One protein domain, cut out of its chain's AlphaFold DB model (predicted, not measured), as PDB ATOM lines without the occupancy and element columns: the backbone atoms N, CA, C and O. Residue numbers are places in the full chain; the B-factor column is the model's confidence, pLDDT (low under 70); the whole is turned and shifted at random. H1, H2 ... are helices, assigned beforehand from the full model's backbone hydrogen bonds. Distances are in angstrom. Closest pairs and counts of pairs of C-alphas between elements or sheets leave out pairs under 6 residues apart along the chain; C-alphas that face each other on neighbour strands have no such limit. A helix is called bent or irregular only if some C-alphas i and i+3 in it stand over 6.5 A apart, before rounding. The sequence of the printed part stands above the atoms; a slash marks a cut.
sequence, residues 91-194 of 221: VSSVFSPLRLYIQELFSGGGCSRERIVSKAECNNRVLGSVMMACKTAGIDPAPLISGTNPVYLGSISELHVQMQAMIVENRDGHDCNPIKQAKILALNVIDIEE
ATOM      1  N   VAL A  91     -14.203 -28.086   4.119       91.12
ATOM      2  CA  VAL A  91     -13.722 -29.369   4.664       91.12
ATOM      3  C   VAL A  91     -13.346 -29.222   6.144       91.12
ATOM      4  O   VAL A  91     -13.715 -30.052   6.977       91.12
ATOM      5  N   SER A  92     -12.660 -28.134   6.504       90.31
ATOM      6  CA  SER A  92     -12.295 -27.855   7.893       90.31
ATOM      7  C   SER A  92     -13.514 -27.655   8.795       90.31
ATOM      8  O   SER A  92     -13.485 -28.103   9.941       90.31
ATOM      9  N   SER A  93     -14.571 -26.983   8.334       87.62
ATOM     10  CA  SER A  93     -15.776 -26.761   9.145       87.62
ATOM     11  C   SER A  93     -16.543 -28.059   9.396       87.62
ATOM     12  O   SER A  93     -17.088 -28.235  10.484       87.62
ATOM     13  N   VAL A  94     -16.505 -28.997   8.444       86.56
ATOM     14  CA  VAL A  94     -17.094 -30.335   8.581       86.56
ATOM     15  C   VAL A  94     -16.330 -31.200   9.592       86.56
ATOM     16  O   VAL A  94     -16.952 -31.862  10.422       86.56
ATOM     17  N   PHE A  95     -14.992 -31.178   9.580       88.94
ATOM     18  CA  PHE A  95     -14.179 -32.000  10.491       88.94
ATOM     19  C   PHE A  95     -13.928 -31.382  11.872       88.94
ATOM     20  O   PHE A  95     -13.691 -32.121  12.831       88.94
ATOM     21  N   SER A  96     -14.002 -30.054  12.013       88.19
ATOM     22  CA  SER A  96     -13.714 -29.359  13.278       88.19
ATOM     23  C   SER A  96     -14.498 -29.902  14.488       88.19
ATOM     24  O   SER A  96     -13.868 -30.142  15.517       88.19
ATOM     25  N   PRO A  97     -15.815 -30.184  14.404       84.50
ATOM     26  CA  PRO A  97     -16.578 -30.722  15.533       84.50
ATOM     27  C   PRO A  97     -16.091 -32.100  15.982       84.50
ATOM     28  O   PRO A  97     -15.946 -32.336  17.179       84.50
ATOM     29  N   LEU A  98     -15.793 -32.999  15.033       85.94
ATOM     30  CA  LEU A  98     -15.249 -34.321  15.359       85.94
ATOM     31  C   LEU A  98     -13.891 -34.196  16.042       85.94
ATOM     32  O   LEU A  98     -13.642 -34.856  17.045       85.94
ATOM     33  N   ARG A  99     -13.030 -33.320  15.518       89.81
ATOM     34  CA  ARG A  99     -11.693 -33.069  16.058       89.81
ATOM     35  C   ARG A  99     -11.745 -32.518  17.484       89.81
ATOM     36  O   ARG A  99     -11.084 -33.063  18.360       89.81
ATOM     37  N   LEU A 100     -12.553 -31.483  17.721       86.44
ATOM     38  CA  LEU A 100     -12.736 -30.892  19.053       86.44
ATOM     39  C   LEU A 100     -13.286 -31.916  20.046       86.44
ATOM     40  O   LEU A 100     -12.806 -31.998  21.173       86.44
ATOM     41  N   TYR A 101     -14.236 -32.746  19.617       84.44
ATOM     42  CA  TYR A 101     -14.782 -33.776  20.486       84.44
ATOM     43  C   TYR A 101     -13.770 -34.877  20.812       84.44
ATOM     44  O   TYR A 101     -13.652 -35.285  21.962       84.44
ATOM     45  N   ILE A 102     -13.011 -35.359  19.825       87.00
ATOM     46  CA  ILE A 102     -11.950 -36.351  20.056       87.00
ATOM     47  C   ILE A 102     -10.926 -35.807  21.062       87.00
ATOM     48  O   ILE A 102     -10.524 -36.524  21.977       87.00
ATOM     49  N   GLN A 103     -10.558 -34.528  20.954       87.62
ATOM     50  CA  GLN A 103      -9.695 -33.865  21.934       87.62
ATOM     51  C   GLN A 103     -10.330 -33.829  23.331       87.62
ATOM     52  O   GLN A 103      -9.663 -34.143  24.315       87.62
ATOM     53  N   GLU A 104     -11.626 -33.531  23.429       85.56
ATOM     54  CA  GLU A 104     -12.360 -33.560  24.696       85.56
ATOM     55  C   GLU A 104     -12.406 -34.966  25.321       85.56
ATOM     56  O   GLU A 104     -12.249 -35.105  26.538       85.56
ATOM     57  N   LEU A 105     -12.555 -36.025  24.514       83.44
ATOM     58  CA  LEU A 105     -12.468 -37.411  24.992       83.44
ATOM     59  C   LEU A 105     -11.100 -37.696  25.625       83.44
ATOM     60  O   LEU A 105     -11.054 -38.266  26.721       83.44
ATOM     61  N   PHE A 106     -10.012 -37.263  24.975       84.75
ATOM     62  CA  PHE A 106      -8.644 -37.420  25.483       84.75
ATOM     63  C   PHE A 106      -8.386 -36.617  26.758       84.75
ATOM     64  O   PHE A 106      -7.696 -37.098  27.653       84.75
ATOM     65  N   SER A 107      -8.973 -35.425  26.887       85.94
ATOM     66  CA  SER A 107      -8.909 -34.623  28.116       85.94
ATOM     67  C   SER A 107      -9.824 -35.139  29.233       85.94
ATOM     68  O   SER A 107      -9.877 -34.551  30.313       85.94
ATOM     69  N   GLY A 108     -10.563 -36.226  28.997       79.44
ATOM     70  CA  GLY A 108     -11.458 -36.806  29.985       79.44
ATOM     71  C   GLY A 108     -12.796 -36.078  30.116       79.44
ATOM     72  O   GLY A 108     -13.486 -36.330  31.092       79.44
ATOM     73  N   GLY A 109     -13.191 -35.194  29.193       75.31
ATOM     74  CA  GLY A 109     -14.422 -34.385  29.262       75.31
ATOM     75  C   GLY A 109     -15.702 -35.084  28.778       75.31
ATOM     76  O   GLY A 109     -16.774 -34.810  29.307       75.31
ATOM     77  N   GLY A 110     -15.585 -36.052  27.863       67.94
ATOM     78  CA  GLY A 110     -16.702 -36.560  27.048       67.94
ATOM     79  C   GLY A 110     -17.940 -37.134  27.748       67.94
ATOM     80  O   GLY A 110     -19.066 -36.818  27.359       67.94
ATOM     81  N   CYS A 111     -17.777 -38.023  28.733       71.38
ATOM     82  CA  CYS A 111     -18.913 -38.640  29.426       71.38
ATOM     83  C   CYS A 111     -19.317 -37.857  30.682       71.38
ATOM     84  O   CYS A 111     -18.517 -37.673  31.594       71.38
ATOM     85  N   SER A 112     -20.582 -37.440  30.771       67.88
ATOM     86  CA  SER A 112     -21.118 -36.676  31.910       67.88
ATOM     87  C   SER A 112     -21.737 -37.538  33.018       67.88
ATOM     88  O   SER A 112     -22.180 -37.000  34.031       67.88
ATOM     89  N   ARG A 113     -21.806 -38.868  32.846       65.00
ATOM     90  CA  ARG A 113     -22.496 -39.773  33.781       65.00
ATOM     91  C   ARG A 113     -21.638 -40.976  34.159       65.00
ATOM     92  O   ARG A 113     -21.407 -41.858  33.341       65.00
ATOM     93  N   GLU A 114     -21.279 -41.064  35.433       58.91
ATOM     94  CA  GLU A 114     -20.781 -42.290  36.061       58.91
ATOM     95  C   GLU A 114     -21.987 -43.078  36.579       58.91
ATOM     96  O   GLU A 114     -22.567 -42.733  37.606       58.91
ATOM     97  N   ARG A 115     -22.456 -44.082  35.834       58.75
ATOM     98  CA  ARG A 115     -23.545 -44.955  36.322       58.75
ATOM     99  C   ARG A 115     -23.270 -46.444  36.165       58.75
ATOM    100  O   ARG A 115     -23.753 -47.208  36.990       58.75
ATOM    101  N   ILE A 116     -22.520 -46.851  35.140       66.50
ATOM    102  CA  ILE A 116     -22.273 -48.274  34.834       66.50
ATOM    103  C   ILE A 116     -20.782 -48.547  34.603       66.50
ATOM    104  O   ILE A 116     -20.252 -49.532  35.103       66.50
ATOM    105  N   VAL A 117     -20.097 -47.650  33.892       73.00
ATOM    106  CA  VAL A 117     -18.656 -47.718  33.612       73.00
ATOM    107  C   VAL A 117     -17.959 -46.446  34.084       73.00
ATOM    108  O   VAL A 117     -18.600 -45.401  34.245       73.00
ATOM    109  N   SER A 118     -16.642 -46.520  34.288       81.50
ATOM    110  CA  SER A 118     -15.847 -45.326  34.592       81.50
ATOM    111  C   SER A 118     -15.899 -44.323  33.432       81.50
ATOM    112  O   SER A 118     -16.051 -44.703  32.266       81.50
ATOM    113  N   LYS A 119     -15.715 -43.031  33.729       81.19
ATOM    114  CA  LYS A 119     -15.645 -41.974  32.706       81.19
ATOM    115  C   LYS A 119     -14.598 -42.282  31.627       81.19
ATOM    116  O   LYS A 119     -14.868 -42.121  30.439       81.19
ATOM    117  N   ALA A 120     -13.430 -42.772  32.045       83.81
ATOM    118  CA  ALA A 120     -12.340 -43.155  31.150       83.81
ATOM    119  C   ALA A 120     -12.727 -44.323  30.230       83.81
ATOM    120  O   ALA A 120     -12.479 -44.276  29.027       83.81
ATOM    121  N   GLU A 121     -13.388 -45.350  30.771       84.38
ATOM    122  CA  GLU A 121     -13.864 -46.485  29.978       84.38
ATOM    123  C   GLU A 121     -14.932 -46.061  28.961       84.38
ATOM    124  O   GLU A 121     -14.855 -46.450  27.796       84.38
ATOM    125  N   CYS A 122     -15.881 -45.211  29.363       82.06
ATOM    126  CA  CYS A 122     -16.880 -44.663  28.446       82.06
ATOM    127  C   CYS A 122     -16.223 -43.868  27.307       82.06
ATOM    128  O   CYS A 122     -16.510 -44.126  26.137       82.06
ATOM    129  N   ASN A 123     -15.293 -42.963  27.628       84.12
ATOM    130  CA  ASN A 123     -14.577 -42.175  26.622       84.12
ATOM    131  C   ASN A 123     -13.813 -43.070  25.635       84.12
ATOM    132  O   ASN A 123     -13.887 -42.836  24.432       84.12
ATOM    133  N   ASN A 124     -13.141 -44.120  26.118       86.62
ATOM    134  CA  ASN A 124     -12.424 -45.067  25.260       86.62
ATOM    135  C   ASN A 124     -13.368 -45.837  24.325       86.62
ATOM    136  O   ASN A 124     -13.054 -46.012  23.148       86.62
ATOM    137  N   ARG A 125     -14.541 -46.260  24.818       85.94
ATOM    138  CA  ARG A 125     -15.564 -46.921  23.989       85.94
ATOM    139  C   ARG A 125     -16.105 -45.987  22.907       85.94
ATOM    140  O   ARG A 125     -16.162 -46.379  21.743       85.94
ATOM    141  N   VAL A 126     -16.459 -44.749  23.266       84.81
ATOM    142  CA  VAL A 126     -16.943 -43.743  22.303       84.81
ATOM    143  C   VAL A 126     -15.864 -43.431  21.271       84.81
ATOM    144  O   VAL A 126     -16.154 -43.423  20.077       84.81
ATOM    145  N   LEU A 127     -14.615 -43.243  21.702       87.06
ATOM    146  CA  LEU A 127     -13.486 -42.989  20.812       87.06
ATOM    147  C   LEU A 127     -13.299 -44.132  19.806       87.06
ATOM    148  O   LEU A 127     -13.231 -43.880  18.605       87.06
ATOM    149  N   GLY A 128     -13.284 -45.384  20.274       88.62
ATOM    150  CA  GLY A 128     -13.192 -46.557  19.403       88.62
ATOM    151  C   GLY A 128     -14.349 -46.638  18.402       88.62
ATOM    152  O   GLY A 128     -14.126 -46.887  17.219       88.62
ATOM    153  N   SER A 129     -15.573 -46.348  18.848       87.94
ATOM    154  CA  SER A 129     -16.770 -46.309  17.996       87.94
ATOM    155  C   SER A 129     -16.672 -45.218  16.915       87.94
ATOM    156  O   SER A 129     -16.924 -45.483  15.741       87.94
ATOM    157  N   VAL A 130     -16.195 -44.016  17.263       87.88
ATOM    158  CA  VAL A 130     -15.948 -42.921  16.304       87.88
ATOM    159  C   VAL A 130     -14.858 -43.286  15.295       87.88
ATOM    160  O   VAL A 130     -15.036 -43.049  14.100       87.88
ATOM    161  N   MET A 131     -13.748 -43.885  15.736       90.12
ATOM    162  CA  MET A 131     -12.675 -44.335  14.837       90.12
ATOM    163  C   MET A 131     -13.180 -45.386  13.843       90.12
ATOM    164  O   MET A 131     -12.875 -45.310  12.651       90.12
ATOM    165  N   MET A 132     -13.987 -46.338  14.317       91.38
ATOM    166  CA  MET A 132     -14.612 -47.349  13.467       91.38
ATOM    167  C   MET A 132     -15.598 -46.730  12.476       91.38
ATOM    168  O   MET A 132     -15.590 -47.106  11.302       91.38
ATOM    169  N   ALA A 133     -16.399 -45.753  12.906       90.50
ATOM    170  CA  ALA A 133     -17.311 -45.025  12.031       90.50
ATOM    171  C   ALA A 133     -16.558 -44.254  10.932       90.50
ATOM    172  O   ALA A 133     -16.934 -44.355   9.765       90.50
ATOM    173  N   CYS A 134     -15.462 -43.563  11.274       90.56
ATOM    174  CA  CYS A 134     -14.594 -42.888  10.301       90.56
ATOM    175  C   CYS A 134     -14.043 -43.881   9.275       90.56
ATOM    176  O   CYS A 134     -14.241 -43.701   8.075       90.56
ATOM    177  N   LYS A 135     -13.442 -44.979   9.748       91.38
ATOM    178  CA  LYS A 135     -12.867 -46.013   8.884       91.38
ATOM    179  C   LYS A 135     -13.911 -46.644   7.959       91.38
ATOM    180  O   LYS A 135     -13.631 -46.864   6.786       91.38
ATOM    181  N   THR A 136     -15.117 -46.900   8.468       91.81
ATOM    182  CA  THR A 136     -16.234 -47.468   7.691       91.81
ATOM    183  C   THR A 136     -16.729 -46.495   6.621       91.81
ATOM    184  O   THR A 136     -17.078 -46.912   5.522       91.81
ATOM    185  N   ALA A 137     -16.709 -45.196   6.916       89.62
ATOM    186  CA  ALA A 137     -17.045 -44.138   5.970       89.62
ATOM    187  C   ALA A 137     -15.903 -43.801   4.985       89.62
ATOM    188  O   ALA A 137     -16.073 -42.913   4.153       89.62
ATOM    189  N   GLY A 138     -14.752 -44.483   5.060       90.12
ATOM    190  CA  GLY A 138     -13.596 -44.225   4.194       90.12
ATOM    191  C   GLY A 138     -12.782 -42.984   4.579       90.12
ATOM    192  O   GLY A 138     -12.057 -42.450   3.746       90.12
ATOM    193  N   ILE A 139     -12.897 -42.517   5.823       89.88
ATOM    194  CA  ILE A 139     -12.160 -41.370   6.362       89.88
ATOM    195  C   ILE A 139     -11.061 -41.879   7.293       89.88
ATOM    196  O   ILE A 139     -11.336 -42.623   8.237       89.88
ATOM    197  N   ASP A 140      -9.821 -41.451   7.058       90.56
ATOM    198  CA  ASP A 140      -8.701 -41.742   7.953       90.56
ATOM    199  C   ASP A 140      -8.872 -40.988   9.290       90.56
ATOM    200  O   ASP A 140      -8.906 -39.752   9.298       90.56
ATOM    201  N   PRO A 141      -8.995 -41.691  10.433       89.56
ATOM    202  CA  PRO A 141      -9.120 -41.042  11.731       89.56
ATOM    203  C   PRO A 141      -7.786 -40.511  12.288       89.56
ATOM    204  O   PRO A 141      -7.818 -39.722  13.234       89.56
ATOM    205  N   ALA A 142      -6.624 -40.913  11.754       91.69
ATOM    206  CA  ALA A 142      -5.319 -40.549  12.317       91.69
ATOM    207  C   ALA A 142      -5.086 -39.024  12.429       91.69
ATOM    208  O   ALA A 142      -4.676 -38.567  13.505       91.69
ATOM    209  N   PRO A 143      -5.423 -38.199  11.417       92.12
ATOM    210  CA  PRO A 143      -5.309 -36.747  11.517       92.12
ATOM    211  C   PRO A 143      -6.146 -36.170  12.663       92.12
ATOM    212  O   PRO A 143      -5.637 -35.377  13.457       92.12
ATOM    213  N   LEU A 144      -7.386 -36.644  12.832       89.00
ATOM    214  CA  LEU A 144      -8.288 -36.178  13.889       89.00
ATOM    215  C   LEU A 144      -7.719 -36.454  15.287       89.00
ATOM    216  O   LEU A 144      -7.806 -35.598  16.165       89.00
ATOM    217  N   ILE A 145      -7.087 -37.619  15.470       86.94
ATOM    218  CA  ILE A 145      -6.415 -38.008  16.720       86.94
ATOM    219  C   ILE A 145      -5.226 -37.089  17.008       86.94
ATOM    220  O   ILE A 145      -5.048 -36.644  18.138       86.94
ATOM    221  N   SER A 146      -4.439 -36.761  15.982       88.38
ATOM    222  CA  SER A 146      -3.302 -35.836  16.103       88.38
ATOM    223  C   SER A 146      -3.712 -34.363  16.271       88.38
ATOM    224  O   SER A 146      -2.856 -33.493  16.413       88.38
ATOM    225  N   GLY A 147      -5.015 -34.059  16.244       84.56
ATOM    226  CA  GLY A 147      -5.530 -32.696  16.354       84.56
ATOM    227  C   GLY A 147      -5.430 -31.877  15.064       84.56
ATOM    228  O   GLY A 147      -5.585 -30.652  15.111       84.56
ATOM    229  N   THR A 148      -5.232 -32.534  13.920       87.31
ATOM    230  CA  THR A 148      -5.219 -31.932  12.580       87.31
ATOM    231  C   THR A 148      -6.466 -32.336  11.779       87.31
ATOM    232  O   THR A 148      -7.259 -33.174  12.212       87.31
ATOM    233  N   ASN A 149      -6.702 -31.689  10.635       83.25
ATOM    234  CA  ASN A 149      -7.797 -32.069   9.740       83.25
ATOM    235  C   ASN A 149      -7.309 -33.122   8.732       83.25
ATOM    236  O   ASN A 149      -6.192 -32.979   8.230       83.25
ATOM    237  N   PRO A 150      -8.141 -34.118   8.375       85.94
ATOM    238  CA  PRO A 150      -7.826 -35.044   7.298       85.94
ATOM    239  C   PRO A 150      -7.589 -34.331   5.967       85.94
ATOM    240  O   PRO A 150      -8.301 -33.383   5.621       85.94
ATOM    241  N   VAL A 151      -6.618 -34.827   5.199       87.56
ATOM    242  CA  VAL A 151      -6.508 -34.502   3.776       87.56
ATOM    243  C   VAL A 151      -7.637 -35.236   3.062       87.56
ATOM    244  O   VAL A 151      -7.747 -36.455   3.163       87.56
ATOM    245  N   TYR A 152      -8.507 -34.491   2.384       91.81
ATOM    246  CA  TYR A 152      -9.709 -35.044   1.771       91.81
ATOM    247  C   TYR A 152      -9.759 -34.747   0.268       91.81
ATOM    248  O   TYR A 152      -9.944 -33.600  -0.154       91.81
ATOM    249  N   LEU A 153      -9.599 -35.812  -0.523       93.69
ATOM    250  CA  LEU A 153      -9.452 -35.758  -1.981       93.69
ATOM    251  C   LEU A 153     -10.790 -35.830  -2.743       93.69
ATOM    252  O   LEU A 153     -10.890 -35.349  -3.870       93.69
ATOM    253  N   GLY A 154     -11.837 -36.399  -2.130       93.25
ATOM    254  CA  GLY A 154     -13.176 -36.535  -2.729       93.25
ATOM    255  C   GLY A 154     -13.938 -35.210  -2.821       93.25
ATOM    256  O   GLY A 154     -13.440 -34.184  -2.393       93.25
ATOM    257  N   SER A 155     -15.166 -35.163  -3.324       92.81
ATOM    258  CA  SER A 155     -15.964 -33.919  -3.329       92.81
ATOM    259  C   SER A 155     -16.586 -33.610  -1.957       92.81
ATOM    260  O   SER A 155     -16.775 -34.507  -1.134       92.81
ATOM    261  N   ILE A 156     -16.950 -32.352  -1.684       91.62
ATOM    262  CA  ILE A 156     -17.667 -31.995  -0.441       91.62
ATOM    263  C   ILE A 156     -19.024 -32.709  -0.388       91.62
ATOM    264  O   ILE A 156     -19.461 -33.134   0.680       91.62
ATOM    265  N   SER A 157     -19.672 -32.903  -1.538       88.94
ATOM    266  CA  SER A 157     -20.896 -33.702  -1.631       88.94
ATOM    267  C   SER A 157     -20.668 -35.164  -1.230       88.94
ATOM    268  O   SER A 157     -21.470 -35.719  -0.483       88.94
ATOM    269  N   GLU A 158     -19.559 -35.777  -1.652       91.69
ATOM    270  CA  GLU A 158     -19.168 -37.121  -1.200       91.69
ATOM    271  C   GLU A 158     -18.874 -37.142   0.307       91.69
ATOM    272  O   GLU A 158     -19.349 -38.038   1.004       91.69
ATOM    273  N   LEU A 159     -18.177 -36.122   0.827       91.06
ATOM    274  CA  LEU A 159     -17.857 -36.012   2.254       91.06
ATOM    275  C   LEU A 159     -19.131 -35.959   3.089       91.06
ATOM    276  O   LEU A 159     -19.230 -36.597   4.135       91.06
ATOM    277  N   HIS A 160     -20.126 -35.211   2.617       88.62
ATOM    278  CA  HIS A 160     -21.424 -35.158   3.260       88.62
ATOM    279  C   HIS A 160     -22.064 -36.550   3.356       88.62
ATOM    280  O   HIS A 160     -22.489 -36.955   4.439       88.62
ATOM    281  N   VAL A 161     -22.108 -37.300   2.249       89.50
ATOM    282  CA  VAL A 161     -22.682 -38.655   2.219       89.50
ATOM    283  C   VAL A 161     -21.938 -39.585   3.182       89.50
ATOM    284  O   VAL A 161     -22.574 -40.285   3.973       89.50
ATOM    285  N   GLN A 162     -20.604 -39.542   3.182       90.62
ATOM    286  CA  GLN A 162     -19.766 -40.310   4.108       90.62
ATOM    287  C   GLN A 162     -20.068 -39.962   5.572       90.62
ATOM    288  O   GLN A 162     -20.259 -40.856   6.397       90.62
ATOM    289  N   MET A 163     -20.189 -38.671   5.895       87.25
ATOM    290  CA  MET A 163     -20.537 -38.207   7.241       87.25
ATOM    291  C   MET A 163     -21.926 -38.679   7.682       87.25
ATOM    292  O   MET A 163     -22.105 -39.060   8.841       87.25
ATOM    293  N   GLN A 164     -22.917 -38.701   6.785       85.00
ATOM    294  CA  GLN A 164     -24.256 -39.204   7.114       85.00
ATOM    295  C   GLN A 164     -24.271 -40.710   7.380       85.00
ATOM    296  O   GLN A 164     -24.992 -41.159   8.278       85.00
ATOM    297  N   ALA A 165     -23.440 -41.466   6.661       86.69
ATOM    298  CA  ALA A 165     -23.303 -42.909   6.818       86.69
ATOM    299  C   ALA A 165     -22.616 -43.327   8.131       86.69
ATOM    300  O   ALA A 165     -22.724 -44.484   8.532       86.69
ATOM    301  N   MET A 166     -21.940 -42.413   8.835       87.62
ATOM    302  CA  MET A 166     -21.297 -42.730  10.111       87.62
ATOM    303  C   MET A 166     -22.315 -43.107  11.194       87.62
ATOM    304  O   MET A 166     -23.236 -42.343  11.503       87.62
ATOM    305  N   ILE A 167     -22.109 -44.259  11.831       83.62
ATOM    306  CA  ILE A 167     -22.916 -44.743  12.955       83.62
ATOM    307  C   ILE A 167     -21.990 -44.924  14.158       83.62
ATOM    308  O   ILE A 167     -21.081 -45.746  14.118       83.62
ATOM    309  N   VAL A 168     -22.228 -44.159  15.229       78.81
ATOM    310  CA  VAL A 168     -21.607 -44.409  16.539       78.81
ATOM    311  C   VAL A 168     -22.565 -45.263  17.335       78.81
ATOM    312  O   VAL A 168     -23.643 -44.805  17.716       78.81
ATOM    313  N   GLU A 169     -22.176 -46.503  17.595       74.00
ATOM    314  CA  GLU A 169     -22.904 -47.325  18.548       74.00
ATOM    315  C   GLU A 169     -22.684 -46.784  19.961       74.00
ATOM    316  O   GLU A 169     -21.544 -46.578  20.384       74.00
ATOM    317  N   ASN A 170     -23.780 -46.594  20.698       66.38
ATOM    318  CA  ASN A 170     -23.752 -46.342  22.132       66.38
ATOM    319  C   ASN A 170     -24.612 -47.405  22.829       66.38
ATOM    320  O   ASN A 170     -25.814 -47.237  23.023       66.38
ATOM    321  N   ARG A 171     -24.000 -48.562  23.109       60.97
ATOM    322  CA  ARG A 171     -24.705 -49.759  23.600       60.97
ATOM    323  C   ARG A 171     -25.191 -49.645  25.048       60.97
ATOM    324  O   ARG A 171     -26.050 -50.418  25.451       60.97
ATOM    325  N   ASP A 172     -24.695 -48.666  25.799       61.62
ATOM    326  CA  ASP A 172     -24.914 -48.568  27.247       61.62
ATOM    327  C   ASP A 172     -26.051 -47.589  27.628       61.62
ATOM    328  O   ASP A 172     -26.250 -47.285  28.802       61.62
ATOM    329  N   GLY A 173     -26.804 -47.058  26.652       59.25
ATOM    330  CA  GLY A 173     -27.881 -46.084  26.903       59.25
ATOM    331  C   GLY A 173     -27.387 -44.686  27.300       59.25
ATOM    332  O   GLY A 173     -28.156 -43.869  27.812       59.25
ATOM    333  N   HIS A 174     -26.101 -44.401  27.078       62.41
ATOM    334  CA  HIS A 174     -25.529 -43.066  27.222       62.41
ATOM    335  C   HIS A 174     -25.821 -42.234  25.957       62.41
ATOM    336  O   HIS A 174     -25.859 -42.764  24.852       62.41
ATOM    337  N   ASP A 175     -25.991 -40.916  26.102       67.31
ATOM    338  CA  ASP A 175     -26.193 -39.981  24.973       67.31
ATOM    339  C   ASP A 175     -24.873 -39.308  24.541       67.31
ATOM    340  O   ASP A 175     -24.828 -38.186  24.043       67.31
ATOM    341  N   CYS A 176     -23.746 -39.986  24.776       70.56
ATOM    342  CA  CYS A 176     -22.419 -39.520  24.376       70.56
ATOM    343  C   CYS A 176     -22.226 -39.795  22.877       70.56
ATOM    344  O   CYS A 176     -21.546 -40.747  22.499       70.56
ATOM    345  N   ASN A 177     -22.905 -39.020  22.023       68.12
ATOM    346  CA  ASN A 177     -22.839 -39.159  20.569       68.12
ATOM    347  C   ASN A 177     -22.323 -37.871  19.901       68.12
ATOM    348  O   ASN A 177     -23.105 -36.956  19.621       68.12
ATOM    349  N   PRO A 178     -21.027 -37.804  19.565       67.00
ATOM    350  CA  PRO A 178     -20.448 -36.609  18.949       67.00
ATOM    351  C   PRO A 178     -20.784 -36.415  17.482       67.00
ATOM    352  O   PRO A 178     -20.693 -35.308  16.950       67.00
ATOM    353  N   ILE A 179     -21.169 -37.492  16.803       69.38
ATOM    354  CA  ILE A 179     -21.364 -37.461  15.359       69.38
ATOM    355  C   ILE A 179     -22.627 -36.675  15.001       69.38
ATOM    356  O   ILE A 179     -22.710 -36.123  13.909       69.38
ATOM    357  N   LYS A 180     -23.585 -36.524  15.924       74.00
ATOM    358  CA  LYS A 180     -24.810 -35.749  15.679       74.00
ATOM    359  C   LYS A 180     -24.517 -34.299  15.281       74.00
ATOM    360  O   LYS A 180     -25.088 -33.813  14.310       74.00
ATOM    361  N   GLN A 181     -23.609 -33.618  15.983       67.50
ATOM    362  CA  GLN A 181     -23.270 -32.226  15.670       67.50
ATOM    363  C   GLN A 181     -22.442 -32.111  14.385       67.50
ATOM    364  O   GLN A 181     -22.688 -31.215  13.578       67.50
ATOM    365  N   ALA A 182     -21.522 -33.053  14.149       68.19
ATOM    366  CA  ALA A 182     -20.783 -33.134  12.891       68.19
ATOM    367  C   ALA A 182     -21.716 -33.359  11.688       68.19
ATOM    368  O   ALA A 182     -21.557 -32.702  10.665       68.19
ATOM    369  N   LYS A 183     -22.747 -34.206  11.824       77.38
ATOM    370  CA  LYS A 183     -23.775 -34.430  10.793       77.38
ATOM    371  C   LYS A 183     -24.589 -33.177  10.483       77.38
ATOM    372  O   LYS A 183     -24.874 -32.930   9.316       77.38
ATOM    373  N   ILE A 184     -24.950 -32.391  11.500       74.06
ATOM    374  CA  ILE A 184     -25.671 -31.119  11.315       74.06
ATOM    375  C   ILE A 184     -24.806 -30.120  10.544       74.06
ATOM    376  O   ILE A 184     -25.265 -29.514   9.583       74.06
ATOM    377  N   LEU A 185     -23.534 -29.972  10.908       68.12
ATOM    378  CA  LEU A 185     -22.645 -29.041  10.208       68.12
ATOM    379  C   LEU A 185     -22.288 -29.528   8.800       68.12
ATOM    380  O   LEU A 185     -22.240 -28.725   7.873       68.12
ATOM    381  N   ALA A 186     -22.145 -30.841   8.608       70.62
ATOM    382  CA  ALA A 186     -22.021 -31.435   7.284       70.62
ATOM    383  C   ALA A 186     -23.250 -31.177   6.401       70.62
ATOM    384  O   ALA A 186     -23.085 -31.154   5.189       70.62
ATOM    385  N   LEU A 187     -24.456 -30.994   6.960       73.69
ATOM    386  CA  LEU A 187     -25.645 -30.592   6.191       73.69
ATOM    387  C   LEU A 187     -25.528 -29.150   5.687       73.69
ATOM    388  O   LEU A 187     -25.766 -28.904   4.508       73.69
ATOM    389  N   ASN A 188     -25.102 -28.219   6.546       71.88
ATOM    390  CA  ASN A 188     -25.002 -26.799   6.189       71.88
ATOM    391  C   ASN A 188     -23.997 -26.552   5.054       71.88
ATOM    392  O   ASN A 188     -24.224 -25.713   4.196       71.88
ATOM    393  N   VAL A 189     -22.907 -27.319   5.012       69.62
ATOM    394  CA  VAL A 189     -21.850 -27.167   3.997       69.62
ATOM    395  C   VAL A 189     -22.257 -27.745   2.626       69.62
ATOM    396  O   VAL A 189     -21.572 -27.526   1.628       69.62
ATOM    397  N   ILE A 190     -23.393 -28.452   2.531       74.12
ATOM    398  CA  ILE A 190     -23.966 -28.835   1.230       74.12
ATOM    399  C   ILE A 190     -24.637 -27.650   0.550       74.12
ATOM    400  O   ILE A 190     -24.685 -27.633  -0.682       74.12
ATOM    401  N   ASP A 191     -25.220 -26.729   1.316       83.69
ATOM    402  CA  ASP A 191     -25.929 -25.613   0.717       83.69
ATOM    403  C   ASP A 191     -24.915 -24.713   0.010       83.69
ATOM    404  O   ASP A 191     -23.962 -24.200   0.600       83.69
ATOM    405  N   ILE A 192     -25.097 -24.564  -1.300       81.25
ATOM    406  CA  ILE A 192     -24.208 -23.763  -2.131       81.25
ATOM    407  C   ILE A 192     -24.237 -22.292  -1.706       81.25
ATOM    408  O   ILE A 192     -23.236 -21.586  -1.844       81.25
ATOM    409  N   GLU A 193     -25.347 -21.818  -1.142       84.31
ATOM    410  CA  GLU A 193     -25.444 -20.446  -0.660       84.31
ATOM    411  C   GLU A 193     -24.607 -20.229   0.607       84.31
ATOM    412  O   GLU A 193     -23.923 -19.208   0.707       84.31
ATOM    413  N   GLU A 194     -24.516 -21.244   1.468       85.62
ATOM    414  CA  GLU A 194     -23.700 -21.247   2.690       85.62
ATOM    415  C   GLU A 194     -22.200 -21.484   2.426       85.62
ATOM    416  O   GLU A 194     -21.357 -21.254   3.300       85.62
TER     417      GLU A 194
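AT A GLANCE: This is residues 91 to 194 of the 221 residues of an uncharacterized protein of Colletotrichum gloeosporioides (strain Cg-14) (UniProt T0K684). Two helical hairpins, H1 with H2 and H4 with H5, pack together through H1 and H5, and short H3 packs on H1. The printed part has 104 residues with five named helices, H1 to H5 in order, and no named strand: all helix. It is compact, radius of gyration of the C-alphas 13.7 A, and elongated, spanning 44 by 25 by 22 A.

IN THESE COORDINATES: Find C-alpha 119 at (-15.645, -41.974, 32.706); there H2, residues 119 to 136, begins its 25.6 A. H1, residues 91 to 106, runs 22.9 A, only just irregular: C-alphas 94 and 97 are 7.0 A apart. H3 is residues 142 to 145, H4 156 to 165; H5, 179 to 188, ends at (-25.002, -26.799, 6.189).

HOW THE PARTS SIT: H2 touches H1 with residues 123 to 127 alone, at C-alphas Asn 123 and Leu 105, 5.5 A, opposite ways at a shallow tilt of 30 degrees. H1 touches H3 at C-alphas Arg 99 and Leu 144, 5.1 A. With residues 93 to 98 alone H1 touches H5, closest C-alphas Val 94 and Ala 186, 5.2 A. H5 touches H4, closest C-alphas Ala 186 and His 160, 5.5 A. Every O i to N i+4 pair is within hydrogen-bond range in H2, H4 and H5, 10 of 12 in H1; H3 is too short for one.

THE WHOLE: The farthest C-alphas, Ile 116 and Glu 193, are 45.2 A apart. The printed part has no cut; links H1 to H2 and H4 to H5 are long. Nineteen residues have pLDDT under 70, among them 112 to 116 and 170 to 175.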